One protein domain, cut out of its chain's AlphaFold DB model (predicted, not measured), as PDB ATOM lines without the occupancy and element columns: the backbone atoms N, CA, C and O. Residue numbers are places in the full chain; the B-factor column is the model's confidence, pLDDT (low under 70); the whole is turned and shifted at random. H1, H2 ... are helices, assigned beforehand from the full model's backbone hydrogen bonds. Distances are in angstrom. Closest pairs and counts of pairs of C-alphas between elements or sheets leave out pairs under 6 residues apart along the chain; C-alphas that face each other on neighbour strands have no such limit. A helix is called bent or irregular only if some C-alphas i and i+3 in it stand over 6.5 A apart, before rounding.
ATOM      1  N   THR A  18       7.302 -42.823 -40.376       62.22
ATOM      2  CA  THR A  18       6.213 -41.846 -40.475       62.22
ATOM      3  C   THR A  18       6.026 -40.975 -39.233       62.22
ATOM      4  O   THR A  18       5.497 -39.879 -39.340       62.22
ATOM      5  N   ARG A  19       6.532 -41.366 -38.055       64.00
ATOM      6  CA  ARG A  19       6.118 -40.708 -36.797       64.00
ATOM      7  C   ARG A  19       6.804 -39.381 -36.481       64.00
ATOM      8  O   ARG A  19       6.296 -38.618 -35.665       64.00
ATOM      9  N   MET A  20       7.964 -39.105 -37.076       67.38
ATOM     10  CA  MET A  20       8.721 -37.897 -36.728       67.38
ATOM     11  C   MET A  20       8.051 -36.632 -37.279       67.38
ATOM     12  O   MET A  20       7.967 -35.623 -36.581       67.38
ATOM     13  N   TYR A  21       7.538 -36.696 -38.510       76.00
ATOM     14  CA  TYR A  21       6.818 -35.578 -39.119       76.00
ATOM     15  C   TYR A  21       5.433 -35.400 -38.499       76.00
ATOM     16  O   TYR A  21       5.042 -34.266 -38.234       76.00
ATOM     17  N   ASP A  22       4.749 -36.500 -38.169       78.12
ATOM     18  CA  ASP A  22       3.450 -36.463 -37.492       78.12
ATOM     19  C   ASP A  22       3.528 -35.727 -36.151       78.12
ATOM     20  O   ASP A  22       2.678 -34.892 -35.855       78.12
ATOM     21  N   TYR A  23       4.578 -35.974 -35.358       78.44
ATOM     22  CA  TYR A  23       4.779 -35.281 -34.085       78.44
ATOM     23  C   TYR A  23       4.934 -33.768 -34.273       78.44
ATOM     24  O   TYR A  23       4.271 -32.990 -33.592       78.44
ATOM     25  N   ASN A  24       5.765 -33.337 -35.226       79.56
ATOM     26  CA  ASN A  24       5.971 -31.912 -35.485       79.56
ATOM     27  C   ASN A  24       4.683 -31.230 -35.958       79.56
ATOM     28  O   ASN A  24       4.379 -30.124 -35.510       79.56
ATOM     29  N   TYR A  25       3.908 -31.903 -36.813       81.31
ATOM     30  CA  TYR A  25       2.601 -31.418 -37.245       81.31
ATOM     31  C   TYR A  25       1.621 -31.310 -36.079       81.31
ATOM     32  O   TYR A  25       1.003 -30.264 -35.914       81.31
ATOM     33  N   GLN A  26       1.526 -32.335 -35.233       80.56
ATOM     34  CA  GLN A  26       0.640 -32.328 -34.068       80.56
ATOM     35  C   GLN A  26       1.019 -31.218 -33.081       80.56
ATOM     36  O   GLN A  26       0.153 -30.472 -32.624       80.56
ATOM     37  N   VAL A  27       2.312 -31.051 -32.786       79.69
ATOM     38  CA  VAL A  27       2.807 -29.987 -31.900       79.69
ATOM     39  C   VAL A  27       2.486 -28.604 -32.462       79.69
ATOM     40  O   VAL A  27       1.990 -27.745 -31.726       79.69
ATOM     41  N   ALA A  28       2.724 -28.390 -33.757       80.50
ATOM     42  CA  ALA A  28       2.380 -27.139 -34.420       80.50
ATOM     43  C   ALA A  28       0.862 -26.900 -34.400       80.50
ATOM     44  O   ALA A  28       0.409 -25.817 -34.031       80.50
ATOM     45  N   GLU A  29       0.056 -27.912 -34.711       83.00
ATOM     46  CA  GLU A  29      -1.401 -27.814 -34.696       83.00
ATOM     47  C   GLU A  29      -1.915 -27.422 -33.305       83.00
ATOM     48  O   GLU A  29      -2.679 -26.464 -33.179       83.00
ATOM     49  N   ALA A  30      -1.440 -28.079 -32.241       82.19
ATOM     50  CA  ALA A  30      -1.807 -27.753 -30.863       82.19
ATOM     51  C   ALA A  30      -1.411 -26.325 -30.459       82.19
ATOM     52  O   ALA A  30      -2.114 -25.689 -29.667       82.19
ATOM     53  N   TYR A  31      -0.320 -25.791 -31.017       84.19
ATOM     54  CA  TYR A  31       0.099 -24.414 -30.771       84.19
ATOM     55  C   TYR A  31      -0.925 -23.407 -31.311       84.19
ATOM     56  O   TYR A  31      -1.323 -22.495 -30.580       84.19
ATOM     57  N   TYR A  32      -1.362 -23.584 -32.560       82.81
ATOM     58  CA  TYR A  32      -2.217 -22.624 -33.266       82.81
ATOM     59  C   TYR A  32      -3.716 -22.859 -33.049       82.81
ATOM     60  O   TYR A  32      -4.510 -21.930 -33.203       82.81
ATOM     61  N   LYS A  33      -4.140 -24.057 -32.628       81.69
ATOM     62  CA  LYS A  33      -5.556 -24.425 -32.437       81.69
ATOM     63  C   LYS A  33      -6.387 -23.400 -31.646       81.69
ATOM     64  O   LYS A  33      -7.492 -23.084 -32.090       81.69
ATOM     65  N   PRO A  34      -5.920 -22.836 -30.510       79.38
ATOM     66  CA  PRO A  34      -6.690 -21.836 -29.766       79.38
ATOM     67  C   PRO A  34      -6.889 -20.544 -30.564       79.38
ATOM     68  O   PRO A  34      -7.964 -19.949 -30.527       79.38
ATOM     69  N   GLN A  35      -5.866 -20.133 -31.315       83.56
ATOM     70  CA  GLN A  35      -5.877 -18.927 -32.144       83.56
ATOM     71  C   GLN A  35      -6.786 -19.122 -33.357       83.56
ATOM     72  O   GLN A  35      -7.624 -18.271 -33.644       83.56
ATOM     73  N   VAL A  36      -6.714 -20.289 -34.003       82.44
ATOM     74  CA  VAL A  36      -7.622 -20.670 -35.091       82.44
ATOM     75  C   VAL A  36      -9.065 -20.738 -34.592       82.44
ATOM     76  O   VAL A  36      -9.957 -20.248 -35.270       82.44
ATOM     77  N   ARG A  37      -9.329 -21.250 -33.382       79.88
ATOM     78  CA  ARG A  37     -10.677 -21.224 -32.776       79.88
ATOM     79  C   ARG A  37     -11.171 -19.809 -32.463       79.88
ATOM     80  O   ARG A  37     -12.376 -19.565 -32.507       79.88
ATOM     81  N   TYR A  38     -10.263 -18.895 -32.132       78.88
ATOM     82  CA  TYR A  38     -10.577 -17.494 -31.858       78.88
ATOM     83  C   TYR A  38     -10.872 -16.695 -33.142       78.88
ATOM     84  O   TYR A  38     -11.784 -15.867 -33.167       78.88
ATOM     85  N   ILE A  39     -10.124 -16.957 -34.219       80.00
ATOM     86  CA  ILE A  39     -10.257 -16.269 -35.515       80.00
ATOM     87  C   ILE A  39     -11.335 -16.913 -36.395       80.00
ATOM     88  O   ILE A  39     -12.030 -16.208 -37.129       80.00
ATOM     89  N   GLY A  40     -11.455 -18.239 -36.316       75.44
ATOM     90  CA  GLY A  40     -12.218 -19.090 -37.216       75.44
ATOM     91  C   GLY A  40     -13.704 -18.752 -37.280       75.44
ATOM     92  O   GLY A  40     -14.241 -18.030 -36.427       75.44
ATOM     93  N   PRO A  41     -14.394 -19.258 -38.311       62.25
ATOM     94  CA  PRO A  41     -15.764 -18.883 -38.569       62.25
ATOM     95  C   PRO A  41     -16.669 -19.444 -37.470       62.25
ATOM     96  O   PRO A  41     -17.084 -20.596 -37.504       62.25
ATOM     97  N   ALA A  42     -17.004 -18.622 -36.474       62.34
ATOM     98  CA  ALA A  42     -18.211 -18.872 -35.698       62.34
ATOM     99  C   ALA A  42     -19.385 -18.892 -36.689       62.34
ATOM    100  O   ALA A  42     -19.455 -17.992 -37.535       62.34
ATOM    101  N   SER A  43     -20.248 -19.907 -36.582       63.75
ATOM    102  CA  SER A  43     -21.448 -20.087 -37.414       63.75
ATOM    103  C   SER A  43     -22.304 -18.822 -37.467       63.75
ATOM    104  O   SER A  43     -22.847 -18.499 -38.515       63.75
ATOM    105  N   ASP A  44     -22.307 -18.051 -36.375       64.44
ATOM    106  CA  ASP A  44     -23.027 -16.787 -36.274       64.44
ATOM    107  C   ASP A  44     -22.089 -15.603 -36.015       64.44
ATOM    108  O   ASP A  44     -21.245 -15.607 -35.108       64.44
ATOM    109  N   ASN A  45     -22.294 -14.525 -36.774       63.19
ATOM    110  CA  ASN A  45     -21.568 -13.259 -36.620       63.19
ATOM    111  C   ASN A  45     -21.799 -12.611 -35.239       63.19
ATOM    112  O   ASN A  45     -20.894 -11.975 -34.692       63.19
ATOM    113  N   VAL A  46     -22.977 -12.826 -34.638       65.19
ATOM    114  CA  VAL A  46     -23.326 -12.360 -33.283       65.19
ATOM    115  C   VAL A  46     -22.463 -13.063 -32.234       65.19
ATOM    116  O   VAL A  46     -21.824 -12.404 -31.411       65.19
ATOM    117  N   SER A  47     -22.340 -14.386 -32.334       63.41
ATOM    118  CA  SER A  47     -21.484 -15.219 -31.481       63.41
ATOM    119  C   SER A  47     -20.007 -14.845 -31.617       63.41
ATOM    120  O   SER A  47     -19.261 -14.869 -30.638       63.41
ATOM    121  N   ARG A  48     -19.576 -14.435 -32.817       66.12
ATOM    122  CA  ARG A  48     -18.210 -13.955 -33.078       66.12
ATOM    123  C   ARG A  48     -17.928 -12.622 -32.372       66.12
ATOM    124  O   ARG A  48     -16.886 -12.470 -31.736       66.12
ATOM    125  N   ARG A  49     -18.864 -11.668 -32.443       63.62
ATOM    126  CA  ARG A  49     -18.739 -10.341 -31.810       63.62
ATOM    127  C   ARG A  49     -18.848 -10.417 -30.286       63.62
ATOM    128  O   ARG A  49     -18.122  -9.702 -29.604       63.62
ATOM    129  N   ALA A  50     -19.693 -11.308 -29.769       64.50
ATOM    130  CA  ALA A  50     -19.796 -11.594 -28.341       64.50
ATOM    131  C   ALA A  50     -18.483 -12.176 -27.793       64.50
ATOM    132  O   ALA A  50     -17.919 -11.611 -26.863       64.50
ATOM    133  N   ARG A  51     -17.919 -13.208 -28.444       65.69
ATOM    134  CA  ARG A  51     -16.626 -13.794 -28.042       65.69
ATOM    135  C   ARG A  51     -15.489 -12.776 -28.054       65.69
ATOM    136  O   ARG A  51     -14.731 -12.730 -27.103       65.69
ATOM    137  N   ARG A  52     -15.383 -11.933 -29.085       65.75
ATOM    138  CA  ARG A  52     -14.320 -10.911 -29.161       65.75
ATOM    139  C   ARG A  52     -14.459  -9.792 -28.126       65.75
ATOM    140  O   ARG A  52     -13.480  -9.116 -27.844       65.75
ATOM    141  N   ARG A  53     -15.667  -9.559 -27.601       65.69
ATOM    142  CA  ARG A  53     -15.920  -8.536 -26.576       65.69
ATOM    143  C   ARG A  53     -15.683  -9.049 -25.158       65.69
ATOM    144  O   ARG A  53     -15.344  -8.247 -24.300       65.69
ATOM    145  N   THR A  54     -15.870 -10.346 -24.913       62.22
ATOM    146  CA  THR A  54     -15.788 -10.923 -23.560       62.22
ATOM    147  C   THR A  54     -14.595 -11.848 -23.349       62.22
ATOM    148  O   THR A  54     -14.202 -12.066 -22.209       62.22
ATOM    149  N   ALA A  55     -14.020 -12.411 -24.411       65.56
ATOM    150  CA  ALA A  55     -12.861 -13.286 -24.325       65.56
ATOM    151  C   ALA A  55     -11.631 -12.556 -24.861       65.56
ATOM    152  O   ALA A  55     -11.556 -12.227 -26.047       65.56
ATOM    153  N   SER A  56     -10.655 -12.335 -23.981       70.06
ATOM    154  CA  SER A  56      -9.323 -11.910 -24.397       70.06
ATOM    155  C   SER A  56      -8.761 -12.902 -25.420       70.06
ATOM    156  O   SER A  56      -9.072 -14.099 -25.351       70.06
ATOM    157  N   PRO A  57      -7.922 -12.435 -26.362       72.25
ATOM    158  CA  PRO A  57      -7.216 -13.326 -27.265       72.25
ATOM    159  C   PRO A  57      -6.518 -14.420 -26.452       72.25
ATOM    160  O   PRO A  57      -6.014 -14.127 -25.361       72.25
ATOM    161  N   PRO A  58      -6.480 -15.671 -26.938       75.19
ATOM    162  CA  PRO A  58      -5.762 -16.727 -26.245       75.19
ATOM    163  C   PRO A  58      -4.306 -16.288 -26.060       75.19
ATOM    164  O   PRO A  58      -3.574 -16.115 -27.034       75.19
ATOM    165  N   GLY A  59      -3.920 -16.059 -24.804       77.00
ATOM    166  CA  GLY A  59      -2.565 -15.660 -24.446       77.00
ATOM    167  C   GLY A  59      -1.550 -16.751 -24.781       77.00
ATOM    168  O   GLY A  59      -1.902 -17.907 -25.040       77.00
ATOM    169  N   ALA A  60      -0.269 -16.384 -24.765       77.50
ATOM    170  CA  ALA A  60       0.815 -17.339 -24.940       77.50
ATOM    171  C   ALA A  60       0.839 -18.317 -23.755       77.50
ATOM    172  O   ALA A  60       1.374 -18.016 -22.696       77.50
ATOM    173  N   ARG A  61       0.234 -19.495 -23.934       80.06
ATOM    174  CA  ARG A  61       0.285 -20.582 -22.951       80.06
ATOM    175  C   ARG A  61       1.630 -21.286 -22.992       80.06
ATOM    176  O   ARG A  61       2.196 -21.483 -24.073       80.06
ATOM    177  N   THR A  62       2.120 -21.747 -21.852       84.94
ATOM    178  CA  THR A  62       3.284 -22.642 -21.836       84.94
ATOM    179  C   THR A  62       2.952 -23.968 -22.539       84.94
ATOM    180  O   THR A  62       1.784 -24.317 -22.728       84.94
ATOM    181  N   PHE A  63       3.967 -24.710 -22.991       77.44
ATOM    182  CA  PHE A  63       3.751 -26.018 -23.627       77.44
ATOM    183  C   PHE A  63       2.964 -26.970 -22.710       77.44
ATOM    184  O   PHE A  63       2.014 -27.607 -23.157       77.44
ATOM    185  N   LEU A  64       3.299 -26.988 -21.415       82.19
ATOM    186  CA  LEU A  64       2.629 -27.803 -20.399       82.19
ATOM    187  C   LEU A  64       1.144 -27.457 -20.250       82.19
ATOM    188  O   LEU A  64       0.312 -28.357 -20.241       82.19
ATOM    189  N   GLU A  65       0.785 -26.172 -20.206       82.50
ATOM    190  CA  GLU A  65      -0.622 -25.749 -20.136       82.50
ATOM    191  C   GLU A  65      -1.430 -26.171 -21.364       82.50
ATOM    192  O   GLU A  65      -2.607 -26.519 -21.254       82.50
ATOM    193  N   ARG A  66      -0.816 -26.123 -22.552       81.44
ATOM    194  CA  ARG A  66      -1.469 -26.586 -23.784       81.44
ATOM    195  C   ARG A  66      -1.660 -28.092 -23.752       81.44
ATOM    196  O   ARG A  66      -2.740 -28.568 -24.090       81.44
ATOM    197  N   TRP A  67      -0.635 -28.810 -23.306       78.69
ATOM    198  CA  TRP A  67      -0.659 -30.261 -23.249       78.69
ATOM    199  C   TRP A  67      -1.667 -30.785 -22.220       78.69
ATOM    200  O   TRP A  67      -2.396 -31.728 -22.512       78.69
ATOM    201  N   ALA A  68      -1.783 -30.120 -21.068       82.06
ATOM    202  CA  ALA A  68      -2.802 -30.419 -20.067       82.06
ATOM    203  C   ALA A  68      -4.233 -30.165 -20.581       82.06
ATOM    204  O   ALA A  68      -5.165 -30.851 -20.174       82.06
ATOM    205  N   ALA A  69      -4.419 -29.187 -21.475       80.19
ATOM    206  CA  ALA A  69      -5.736 -28.830 -22.000       80.19
ATOM    207  C   ALA A  69      -6.213 -29.722 -23.164       80.19
ATOM    208  O   ALA A  69      -7.407 -29.995 -23.262       80.19
ATOM    209  N   ASP A  70      -5.312 -30.130 -24.061       79.19
ATOM    210  CA  ASP A  70      -5.614 -30.974 -25.230       79.19
ATOM    211  C   ASP A  70      -4.444 -31.972 -25.445       79.19
ATOM    212  O   ASP A  70      -3.529 -31.706 -26.230       79.19
ATOM    213  N   PRO A  71      -4.422 -33.116 -24.733       79.31
ATOM    214  CA  PRO A  71      -3.377 -34.123 -24.901       79.31
ATOM    215  C   PRO A  71      -3.434 -34.822 -26.272       79.31
ATOM    216  O   PRO A  71      -4.506 -35.162 -26.770       79.31
ATOM    217  N   PHE A  72      -2.260 -35.071 -26.873       67.94
ATOM    218  CA  PHE A  72      -2.124 -35.665 -28.217       67.94
ATOM    219  C   PHE A  72      -2.705 -37.076 -28.342       67.94
ATOM    220  O   PHE A  72      -3.223 -37.444 -29.391       67.94
ATOM    221  N   TYR A  73      -2.658 -37.864 -27.269       72.62
ATOM    222  CA  TYR A  73      -3.082 -39.269 -27.272       72.62
ATOM    223  C   TYR A  73      -4.598 -39.448 -27.090       72.62
ATOM    224  O   TYR A  73      -5.061 -40.477 -26.606       72.62
ATOM    225  N   GLY A  74      -5.370 -38.439 -27.498       60.84
ATOM    226  CA  GLY A  74      -6.790 -38.331 -27.210       60.84
ATOM    227  C   GLY A  74      -7.028 -37.784 -25.806       60.84
ATOM    228  O   GLY A  74      -6.191 -37.901 -24.911       60.84
ATOM    229  N   ARG A  75      -8.202 -37.174 -25.604       60.28
ATOM    230  CA  ARG A  75      -8.691 -36.926 -24.248       60.28
ATOM    231  C   ARG A  75      -8.729 -38.275 -23.555       60.28
ATOM    232  O   ARG A  75      -9.471 -39.154 -23.994       60.28
ATOM    233  N   THR A  76      -7.951 -38.428 -22.488       58.66
ATOM    234  CA  THR A  76      -8.260 -39.430 -21.474       58.66
ATOM    235  C   THR A  76      -9.724 -39.204 -21.150       58.66
ATOM    236  O   THR A  76     -10.072 -38.125 -20.671       58.66
ATOM    237  N   ARG A  77     -10.607 -40.130 -21.547       54.16
ATOM    238  CA  ARG A  77     -11.995 -40.075 -21.097       54.16
ATOM    239  C   ARG A  77     -11.911 -39.918 -19.593       54.16
ATOM    240  O   ARG A  77     -11.269 -40.742 -18.940       54.16
ATOM    241  N   ASP A  78     -12.461 -38.825 -19.082       58.91
ATOM    242  CA  ASP A  78     -12.534 -38.604 -17.652       58.91
ATOM    243  C   ASP A  78     -13.267 -39.818 -17.084       58.91
ATOM    244  O   ASP A  78     -14.469 -39.991 -17.298       58.91
ATOM    245  N   VAL A  79     -12.521 -40.708 -16.427       57.22
ATOM    246  CA  VAL A  79     -13.042 -41.968 -15.876       57.22
ATOM    247  C   VAL A  79     -14.214 -41.677 -14.928       57.22
ATOM    248  O   VAL A  79     -15.111 -42.501 -14.772       57.22
ATOM    249  N   SER A  80     -14.266 -40.464 -14.367       58.66
ATOM    250  CA  SER A  80     -15.373 -39.955 -13.558       58.66
ATOM    251  C   SER A  80     -16.700 -39.849 -14.315       58.66
ATOM    252  O   SER A  80     -17.726 -40.216 -13.754       58.66
ATOM    253  N   VAL A  81     -16.715 -39.411 -15.577       60.50
ATOM    254  CA  VAL A  81     -17.962 -39.241 -16.349       60.50
ATOM    255  C   VAL A  81     -18.522 -40.601 -16.767       60.50
ATOM    256  O   VAL A  81     -19.735 -40.814 -16.769       60.50
ATOM    257  N   GLU A  82     -17.641 -41.555 -17.068       60.50
ATOM    258  CA  GLU A  82     -18.031 -42.931 -17.379       60.50
ATOM    259  C   GLU A  82     -18.536 -43.647 -16.112       60.50
ATOM    260  O   GLU A  82     -19.603 -44.260 -16.146       60.50
ATOM    261  N   ALA A  83     -17.877 -43.452 -14.963       64.25
ATOM    262  CA  ALA A  83     -18.334 -43.956 -13.666       64.25
ATOM    263  C   ALA A  83     -19.681 -43.353 -13.222       64.25
ATOM    264  O   ALA A  83     -20.562 -44.090 -12.779       64.25
ATOM    265  N   GLU A  84     -19.895 -42.044 -13.392       69.50
ATOM    266  CA  GLU A  84     -21.194 -41.412 -13.129       69.50
ATOM    267  C   GLU A  84     -22.282 -41.930 -14.071       69.50
ATOM    268  O   GLU A  84     -23.411 -42.165 -13.640       69.50
ATOM    269  N   SER A  85     -21.959 -42.158 -15.349       69.44
ATOM    270  CA  SER A  85     -22.915 -42.720 -16.308       69.44
ATOM    271  C   SER A  85     -23.343 -44.143 -15.929       69.44
ATOM    272  O   SER A  85     -24.533 -44.463 -15.995       69.44
ATOM    273  N   LEU A  86     -22.402 -44.959 -15.442       70.88
ATOM    274  CA  LEU A  86     -22.654 -46.318 -14.967       70.88
ATOM    275  C   LEU A  86     -23.457 -46.316 -13.660       70.88
ATOM    276  O   LEU A  86     -24.448 -47.036 -13.561       70.88
ATOM    277  N   LEU A  87     -23.120 -45.448 -12.701       69.94
ATOM    278  CA  LEU A  87     -23.895 -45.267 -11.464       69.94
ATOM    279  C   LEU A  87     -25.327 -44.800 -11.752       69.94
ATOM    280  O   LEU A  87     -26.287 -45.281 -11.149       69.94
ATOM    281  N   ARG A  88     -25.507 -43.892 -12.716       68.94
ATOM    282  CA  ARG A  88     -26.831 -43.404 -13.128       68.94
ATOM    283  C   ARG A  88     -27.649 -44.491 -13.829       68.94
ATOM    284  O   ARG A  88     -28.865 -44.551 -13.636       68.94
ATOM    285  N   ALA A  89     -27.000 -45.360 -14.602       69.62
ATOM    286  CA  ALA A  89     -27.632 -46.533 -15.203       69.62
ATOM    287  C   ALA A  89     -28.032 -47.575 -14.141       69.62
ATOM    288  O   ALA A  89     -29.155 -48.079 -14.168       69.62
ATOM    289  N   GLN A  90     -27.168 -47.830 -13.156       71.31
ATOM    290  CA  GLN A  90     -27.423 -48.772 -12.065       71.31
ATOM    291  C   GLN A  90     -28.564 -48.302 -11.149       71.31
ATOM    292  O   GLN A  90     -29.450 -49.082 -10.810       71.31
ATOM    293  N   ASN A  91     -28.619 -47.008 -10.822       69.19
ATOM    294  CA  ASN A  91     -29.716 -46.434 -10.036       69.19
ATOM    295  C   ASN A  91     -31.064 -46.481 -10.778       69.19
ATOM    296  O   ASN A  91     -32.102 -46.703 -10.153       69.19
ATOM    297  N   ARG A  92     -31.066 -46.345 -12.113       64.12
ATOM    298  CA  ARG A  92     -32.271 -46.564 -12.935       64.12
ATOM    299  C   ARG A  92     -32.735 -48.020 -12.906       64.12
ATOM    300  O   ARG A  92     -33.931 -48.258 -12.767       64.12
ATOM    301  N   ALA A  93     -31.813 -48.979 -12.986       59.72
ATOM    302  CA  ALA A  93     -32.147 -50.399 -12.897       59.72
ATOM    303  C   ALA A  93     -32.737 -50.760 -11.519       59.72
ATOM    304  O   ALA A  93     -33.785 -51.399 -11.441       59.72
ATOM    305  N   SER A  94     -32.142 -50.263 -10.431       61.62
ATOM    306  CA  SER A  94     -32.635 -50.482  -9.062       61.62
ATOM    307  C   SER A  94     -34.004 -49.839  -8.798       61.62
ATOM    308  O   SER A  94     -34.810 -50.380  -8.039       61.62
ATOM    309  N   SER A  95     -34.304 -48.708  -9.448       56.75
ATOM    310  CA  SER A  95     -35.622 -48.066  -9.380       56.75
ATOM    311  C   SER A  95     -36.718 -48.885 -10.067       56.75
ATOM    312  O   SER A  95     -37.856 -48.854  -9.604       56.75
ATOM    313  N   MET A  96     -36.407 -49.624 -11.137       56.19
ATOM    314  CA  MET A  96     -37.389 -50.486 -11.808       56.19
ATOM    315  C   MET A  96     -37.714 -51.746 -10.998       56.19
ATOM    316  O   MET A  96     -38.855 -52.198 -11.005       56.19
ATOM    317  N   VAL A  97     -36.751 -52.277 -10.239       57.34
ATOM    318  CA  VAL A  97     -36.972 -53.472  -9.407       57.34
ATOM    319  C   VAL A  97     -37.888 -53.165  -8.214       57.34
ATOM    320  O   VAL A  97     -38.780 -53.954  -7.914       57.34
ATOM    321  N   ARG A  98     -37.761 -51.990  -7.578       53.44
ATOM    322  CA  ARG A  98     -38.638 -51.582  -6.457       53.44
ATOM    323  C   ARG A  98     -40.077 -51.246  -6.858       53.44
ATOM    324  O   ARG A  98     -40.962 -51.339  -6.017       53.44
TER     325      ARG A  98
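What this domain is: This is residues 18 to 98 of the 236 residues of an uncharacterized protein of Orchesella cincta (UniProt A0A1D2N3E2). Four helices make a loose, open frame with one long arm: the kinked helix H1 forms one side, H2 lies beyond its far end, and the chain then folds back to H3, which crosses near H1's middle. Residues 73 to 98, which include the long helix H4, stick out from this frame as a free arm. The printed part has 81 residues, with four named helices in the order H1, H2, H3, H4 and no named strand; the class is all helix. The whole is extended, with a radius of gyration of the C-alphas of 19.6 A, and flat, spanning 54 by 42 by 22 A.

Where its parts are: H1 covers residues 19 to 39 and is 29.4 A long from first to last C-alpha, beginning with C-alpha 19 at (6.118, -40.708, -36.797). It has a kink of 45 degrees near residue 32 and is irregular, with C-alphas 31 and 34 standing 7.3 A apart. H2 covers residues 45 to 54 and is 14.5 A long. H3 covers residues 63 to 69, is 10.0 A long, and begins with C-alpha 63 at (3.751, -26.018, -23.627). H4 covers residues 79 to 98, is 28.9 A long, and ends with C-alpha 98 at (-38.638, -51.582, -6.457).

How they stand to each other: H1 and H2 are near each other, with 5 pairs of C-alphas within 10 A and the closest 8.0 A apart. H1 and H3 are close but not clearly touching, with the closest C-alphas, those of Ala 30 and Arg 66, 7.2 A apart. Their lines are about perpendicular, only just, at 71 degrees. H2 and H3 are apart. H4 is apart from H1, from H2 and from H3. In H2, H3 and H4 every O i to N i+4 pair is within hydrogen-bond range; in H1, 15 of 17 are.

The domain as a whole: The C-alphas of Tyr 21 and Arg 98 are the two farthest apart, at 58.2 A. Residues 73 to 98, of which 79 to 98 belong to H4, stand free; the body without them has 55 residues and spans 42 by 21 by 14 A. The link from H1 to H2 is tight, with 5 residues, and those from H2 to H3 and from H3 to H4 are short, with 8 and 9. The printed part has no cut. The mean pLDDT of the printed part is 70.7, and 42 residues are under 70, among them residues 41 to 55, 74 to 85 and 91 to 98.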